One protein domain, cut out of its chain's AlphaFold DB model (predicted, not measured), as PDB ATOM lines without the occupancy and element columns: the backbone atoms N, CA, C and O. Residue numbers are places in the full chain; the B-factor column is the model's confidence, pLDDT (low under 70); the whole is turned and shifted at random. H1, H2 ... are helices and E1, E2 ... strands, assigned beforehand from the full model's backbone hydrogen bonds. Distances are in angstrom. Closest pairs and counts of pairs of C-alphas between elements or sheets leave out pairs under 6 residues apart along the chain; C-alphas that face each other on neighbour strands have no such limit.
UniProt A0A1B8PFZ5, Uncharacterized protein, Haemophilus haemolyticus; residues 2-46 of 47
ATOM      1  N   LYS A   2      38.106  83.916 164.513       86.88
ATOM      2  CA  LYS A   2      38.674  82.615 164.935       86.88
ATOM      3  C   LYS A   2      37.692  81.431 164.875       86.88
ATOM      4  O   LYS A   2      38.088  80.334 164.515       86.88
ATOM      5  N   LYS A   3      36.403  81.676 165.140       90.62
ATOM      6  CA  LYS A   3      35.336  80.662 165.048       90.62
ATOM      7  C   LYS A   3      35.220  80.041 163.647       90.62
ATOM      8  O   LYS A   3      35.055  78.837 163.539       90.62
ATOM      9  N   TRP A   4      35.377  80.839 162.589       94.75
ATOM     10  CA  TRP A   4      35.320  80.347 161.207       94.75
ATOM     11  C   TRP A   4      36.497  79.435 160.867       94.75
ATOM     12  O   TRP A   4      36.300  78.410 160.227       94.75
ATOM     13  N   LEU A   5      37.697  79.758 161.361       94.94
ATOM     14  CA  LEU A   5      38.868  78.892 161.204       94.94
ATOM     15  C   LEU A   5      38.650  77.527 161.863       94.94
ATOM     16  O   LEU A   5      39.022  76.513 161.287       94.94
ATOM     17  N   LEU A   6      38.013  77.498 163.038       95.25
ATOM     18  CA  LEU A   6      37.694  76.245 163.729       95.25
ATOM     19  C   LEU A   6      36.664  75.413 162.962       95.25
ATOM     20  O   LEU A   6      36.827  74.201 162.869       95.25
ATOM     21  N   ILE A   7      35.641  76.052 162.385       93.50
ATOM     22  CA  ILE A   7      34.642  75.357 161.560       93.50
ATOM     23  C   ILE A   7      35.317  74.744 160.330       93.50
ATOM     24  O   ILE A   7      35.187  73.547 160.113       93.50
ATOM     25  N   ILE A   8      36.101  75.530 159.583       94.38
ATOM     26  CA  ILE A   8      36.805  75.047 158.386       94.38
ATOM     27  C   ILE A   8      37.761  73.903 158.743       94.38
ATOM     28  O   ILE A   8      37.753  72.871 158.078       94.38
ATOM     29  N   ALA A   9      38.548  74.049 159.812       96.44
ATOM     30  CA  ALA A   9      39.446  72.993 160.272       96.44
ATOM     31  C   ALA A   9      38.679  71.713 160.645       96.44
ATOM     32  O   ALA A   9      39.081  70.624 160.244       96.44
ATOM     33  N   GLY A  10      37.552  71.837 161.353       94.62
ATOM     34  CA  GLY A  10      36.688  70.707 161.693       94.62
ATOM     35  C   GLY A  10      36.141  69.998 160.454       94.62
ATOM     36  O   GLY A  10      36.269  68.782 160.341       94.62
ATOM     37  N   THR A  11      35.608  70.754 159.491       94.50
ATOM     38  CA  THR A  11      35.113  70.223 158.214       94.50
ATOM     39  C   THR A  11      36.211  69.470 157.458       94.50
ATOM     40  O   THR A  11      35.972  68.354 157.004       94.50
ATOM     41  N   LEU A  12      37.427  70.026 157.381       95.25
ATOM     42  CA  LEU A  12      38.569  69.383 156.718       95.25
ATOM     43  C   LEU A  12      38.988  68.079 157.407       95.25
ATOM     44  O   LEU A  12      39.211  67.078 156.727       95.25
ATOM     45  N   ILE A  13      39.068  68.070 158.741       95.69
ATOM     46  CA  ILE A  13      39.425  66.871 159.513       95.69
ATOM     47  C   ILE A  13      38.383  65.772 159.300       95.69
ATOM     48  O   ILE A  13      38.745  64.626 159.043       95.69
ATOM     49  N   ILE A  14      37.093  66.112 159.357       95.31
ATOM     50  CA  ILE A  14      36.016  65.149 159.110       95.31
ATOM     51  C   ILE A  14      36.135  64.590 157.689       95.31
ATOM     52  O   ILE A  14      36.151  63.376 157.521       95.31
ATOM     53  N   SER A  15      36.314  65.440 156.674       93.88
ATOM     54  CA  SER A  15      36.450  64.989 155.283       93.88
ATOM     55  C   SER A  15      37.699  64.147 155.006       93.88
ATOM     56  O   SER A  15      37.719  63.374 154.044       93.88
ATOM     57  N   ALA A  16      38.752  64.290 155.812       93.44
ATOM     58  CA  ALA A  16      39.967  63.487 155.708       93.44
ATOM     59  C   ALA A  16      39.856  62.135 156.431       93.44
ATOM     60  O   ALA A  16      40.440  61.160 155.967       93.44
ATOM     61  N   CYS A  17      39.121  62.080 157.545       93.00
ATOM     62  CA  CYS A  17      39.156  60.951 158.478       93.00
ATOM     63  C   CYS A  17      37.859  60.129 158.537       93.00
ATOM     64  O   CYS A  17      37.852  59.047 159.125       93.00
ATOM     65  N   ALA A  18      36.744  60.626 157.998       93.88
ATOM     66  CA  ALA A  18      35.471  59.922 158.060       93.88
ATOM     67  C   ALA A  18      35.432  58.745 157.073       93.88
ATOM     68  O   ALA A  18      35.405  58.932 155.862       93.88
ATOM     69  N   ASN A  19      35.359  57.526 157.617       94.44
ATOM     70  CA  ASN A  19      35.110  56.285 156.864       94.44
ATOM     71  C   ASN A  19      33.623  55.893 156.823       94.44
ATOM     72  O   ASN A  19      33.269  54.814 156.355       94.44
ATOM     73  N   LYS A  20      32.752  56.740 157.372       94.62
ATOM     74  CA  LYS A  20      31.302  56.556 157.394       94.62
ATOM     75  C   LYS A  20      30.614  57.888 157.154       94.62
ATOM     76  O   LYS A  20      31.228  58.935 157.369       94.62
ATOM     77  N   ASP A  21      29.349  57.832 156.772       95.56
ATOM     78  CA  ASP A  21      28.539  59.032 156.632       95.56
ATOM     79  C   ASP A  21      28.424  59.753 157.978       95.56
ATOM     80  O   ASP A  21      28.299  59.130 159.041       95.56
ATOM     81  N   VAL A  22      28.512  61.080 157.935       96.25
ATOM     82  CA  VAL A  22      28.428  61.923 159.131       96.25
ATOM     83  C   VAL A  22      27.215  62.823 159.010       96.25
ATOM     84  O   VAL A  22      27.095  63.576 158.048       96.25
ATOM     85  N   TYR A  23      26.340  62.768 160.008       96.25
ATOM     86  CA  TYR A  23      25.103  63.536 160.041       96.25
ATOM     87  C   TYR A  23      25.185  64.617 161.114       96.25
ATOM     88  O   TYR A  23      25.558  64.358 162.259       96.25
ATOM     89  N   PHE A  24      24.817  65.834 160.736       95.19
ATOM     90  CA  PHE A  24      24.695  66.975 161.630       95.19
ATOM     91  C   PHE A  24      23.243  67.418 161.664       95.19
ATOM     92  O   PHE A  24      22.687  67.798 160.635       95.19
ATOM     93  N   ASN A  25      22.664  67.414 162.867       94.81
ATOM     94  CA  ASN A  25      21.264  67.781 163.088       94.81
ATOM     95  C   ASN A  25      20.303  66.970 162.195       94.81
ATOM     96  O   ASN A  25      19.452  67.514 161.499       94.81
ATOM     97  N   GLY A  26      20.529  65.659 162.178       94.12
ATOM     98  CA  GLY A  26      19.845  64.687 161.340       94.12
ATOM     99  C   GLY A  26      20.387  63.287 161.611       94.12
ATOM    100  O   GLY A  26      21.305  63.112 162.417       94.12
ATOM    101  N   ALA A  27      19.825  62.302 160.926       94.31
ATOM    102  CA  ALA A  27      20.271  60.916 160.959       94.31
ATOM    103  C   ALA A  27      20.022  60.256 159.599       94.31
ATOM    104  O   ALA A  27      19.344  60.813 158.733       94.31
ATOM    105  N   GLU A  28      20.555  59.057 159.411       94.25
ATOM    106  CA  GLU A  28      20.263  58.248 158.229       94.25
ATOM    107  C   GLU A  28      18.743  58.080 158.046       94.25
ATOM    108  O   GLU A  28      18.029  57.734 158.988       94.25
ATOM    109  N   GLY A  29      18.237  58.407 156.851       93.19
ATOM    110  CA  GLY A  29      16.808  58.353 156.525       93.19
ATOM    111  C   GLY A  29      15.934  59.450 157.152       93.19
ATOM    112  O   GLY A  29      14.717  59.404 157.002       93.19
ATOM    113  N   SER A  30      16.502  60.448 157.848       93.69
ATOM    114  CA  SER A  30      15.711  61.530 158.467       93.69
ATOM    115  C   SER A  30      15.308  62.652 157.503       93.69
ATOM    116  O   SER A  30      14.545  63.534 157.906       93.69
ATOM    117  N   HIS A  31      15.866  62.669 156.285       94.06
ATOM    118  CA  HIS A  31      15.639  63.676 155.233       94.06
ATOM    119  C   HIS A  31      15.768  65.128 155.744       94.06
ATOM    120  O   HIS A  31      15.029  66.037 155.363       94.06
ATOM    121  N   SER A  32      16.659  65.329 156.716       94.00
ATOM    122  CA  SER A  32      16.849  66.588 157.431       94.00
ATOM    123  C   SER A  32      18.279  66.704 157.949       94.00
ATOM    124  O   SER A  32      18.927  65.699 158.253       94.00
ATOM    125  N   GLY A  33      18.771  67.939 158.048       95.75
ATOM    126  CA  GLY A  33      20.136  68.232 158.481       95.75
ATOM    127  C   GLY A  33      21.162  68.224 157.348       95.75
ATOM    128  O   GLY A  33      20.827  68.282 156.163       95.75
ATOM    129  N   VAL A  34      22.437  68.185 157.734       96.31
ATOM    130  CA  VAL A  34      23.589  68.175 156.820       96.31
ATOM    131  C   VAL A  34      24.272  66.813 156.887       96.31
ATOM    132  O   VAL A  34      24.503  66.289 157.976       96.31
ATOM    133  N   LYS A  35      24.624  66.265 155.726       96.75
ATOM    134  CA  LYS A  35      25.355  65.008 155.567       96.75
ATOM    135  C   LYS A  35      26.745  65.282 154.986       96.75
ATOM    136  O   LYS A  35      26.875  66.047 154.032       96.75
ATOM    137  N   PHE A  36      27.770  64.634 155.533       97.12
ATOM    138  CA  PHE A  36      28.997  64.322 154.803       97.12
ATOM    139  C   PHE A  36      28.880  62.904 154.254       97.12
ATOM    140  O   PHE A  36      28.714  61.957 155.025       97.12
ATOM    141  N   ASP A  37      28.941  62.779 152.935       95.44
ATOM    142  CA  ASP A  37      28.866  61.511 152.227       95.44
ATOM    143  C   ASP A  37      30.272  60.927 152.058       95.44
ATOM    144  O   ASP A  37      31.150  61.560 151.466       95.44
ATOM    145  N   LYS A  38      30.508  59.734 152.612       94.81
ATOM    146  CA  LYS A  38      31.846  59.120 152.637       94.81
ATOM    147  C   LYS A  38      32.349  58.728 151.246       94.81
ATOM    148  O   LYS A  38      33.556  58.721 151.019       94.81
ATOM    149  N   ASP A  39      31.432  58.388 150.341       94.00
ATOM    150  CA  ASP A  39      31.751  57.803 149.040       94.00
ATOM    151  C   ASP A  39      32.126  58.899 148.038       94.00
ATOM    152  O   ASP A  39      33.168  58.832 147.388       94.00
ATOM    153  N   SER A  40      31.328  59.964 147.976       95.00
ATOM    154  CA  SER A  40      31.604  61.151 147.155       95.00
ATOM    155  C   SER A  40      32.563  62.144 147.820       95.00
ATOM    156  O   SER A  40      33.133  63.001 147.143       95.00
ATOM    157  N   ARG A  41      32.764  62.035 149.141       94.00
ATOM    158  CA  ARG A  41      33.513  62.984 149.984       94.00
ATOM    159  C   ARG A  41      32.959  64.408 149.920       94.00
ATOM    160  O   ARG A  41      33.718  65.378 150.009       94.00
ATOM    161  N   GLN A  42      31.644  64.547 149.773       95.00
ATOM    162  CA  GLN A  42      30.970  65.839 149.662       95.00
ATOM    163  C   GLN A  42      30.074  66.127 150.864       95.00
ATOM    164  O   GLN A  42      29.508  65.231 151.489       95.00
ATOM    165  N   TRP A  43      29.950  67.414 151.179       95.75
ATOM    166  CA  TRP A  43      28.976  67.923 152.138       95.75
ATOM    167  C   TRP A  43      27.712  68.354 151.403       95.75
ATOM    168  O   TRP A  43      27.794  69.024 150.374       95.75
ATOM    169  N   GLY A  44      26.549  68.022 151.953       95.62
ATOM    170  CA  GLY A  44      25.263  68.371 151.362       95.62
ATOM    171  C   GLY A  44      24.116  68.281 152.358       95.62
ATOM    172  O   GLY A  44      24.312  68.009 153.542       95.62
ATOM    173  N   LEU A  45      22.903  68.527 151.875       95.62
ATOM    174  CA  LEU A  45      21.700  68.266 152.659       95.62
ATOM    175  C   LEU A  45      21.468  66.758 152.749       95.62
ATOM    176  O   LEU A  45      21.683  66.031 151.782       95.62
ATOM    177  N   ASN A  46      21.033  66.306 153.919       94.00
ATOM    178  CA  ASN A  46      20.553  64.945 154.097       94.00
ATOM    179  C   ASN A  46      19.163  64.843 153.457       94.00
ATOM    180  O   ASN A  46      18.219  65.453 153.964       94.00
TER     181      ASN A  46
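What this domain is: This is residues 2 to 46 of the 47 residues of an uncharacterized protein of Haemophilus haemolyticus (UniProt A0A1B8PFZ5). One helix, H1, leads away like an arm from a small sheet of three strands, E1, E2 and E3; residues 2 to 10 of H1 stick out free, and its residues 11 to 15 only graze the sheet. At the other end of the longest axis, the loop between E1 and E2 extends to Gly 29. The printed part has 45 residues, with one named helix and three named strands along the chain as H1, E1, E2, E3; the sheet has the order E1, E2, E3, is antiparallel throughout, and the class is mixed, helices and strands. The whole is only just compact, close to loose, with a radius of gyration of the C-alphas of 10.8 A, and its outline is elongated, spanning 33 by 19 by 11 A.

Where its parts are: H1 takes residues 2 to 17 and measures 22.6 A from C-alpha 2 at (38.674, 82.615, 164.935) to C-alpha 17 at (39.156, 60.951, 158.478). E1 takes residues 22 to 24, 6.8 A from first to last C-alpha. E2 takes residues 34 to 37, 9.7 A. E3 takes residues 42 to 45, 10.0 A, and ends at C-alpha 45 at (21.700, 68.266, 152.659).

How they stand to each other: The strands form a meander, each strand the antiparallel neighbour of the one before, with E1 and E3 as edge strands and E2 as the inner strand. E1 and E2 are a hairpin, antiparallel at 172 degrees between their directions. The C-alphas of Tyr 23 and Lys 35 face each other at 4.7 A, and N 24 and O 34 are within hydrogen-bond range at 2.8 A, as are N 36 and O 22 at 2.8 A. E2 and E3 are also a hairpin, antiparallel at 146 degrees. The C-alphas of Phe 36 and Trp 43 face each other at 4.5 A, and N 35 and O 44 are within range at 2.8 A. H1 is on the sheet but only grazes it with its residues 11 to 15. Its closest C-alphas to E2 are those of Ser 15 and Phe 36, 7.5 A apart. In H1 every O i to N i+4 pair is within hydrogen-bond range.

The domain as a whole: The two C-alphas farthest apart are those of Lys 2 and Gly 29, at 33.7 A. Without residues 2 to 10, which stand free, the body has 36 residues and spans 24 by 16 by 12 A. The links from H1 to E1 and from E2 to E3 are tight, and the link from E1 to E2, with 9 residues, is short; no link is long. The printed part has no cut. The mean pLDDT of the printed part is 94.6, and no printed residue is under 70.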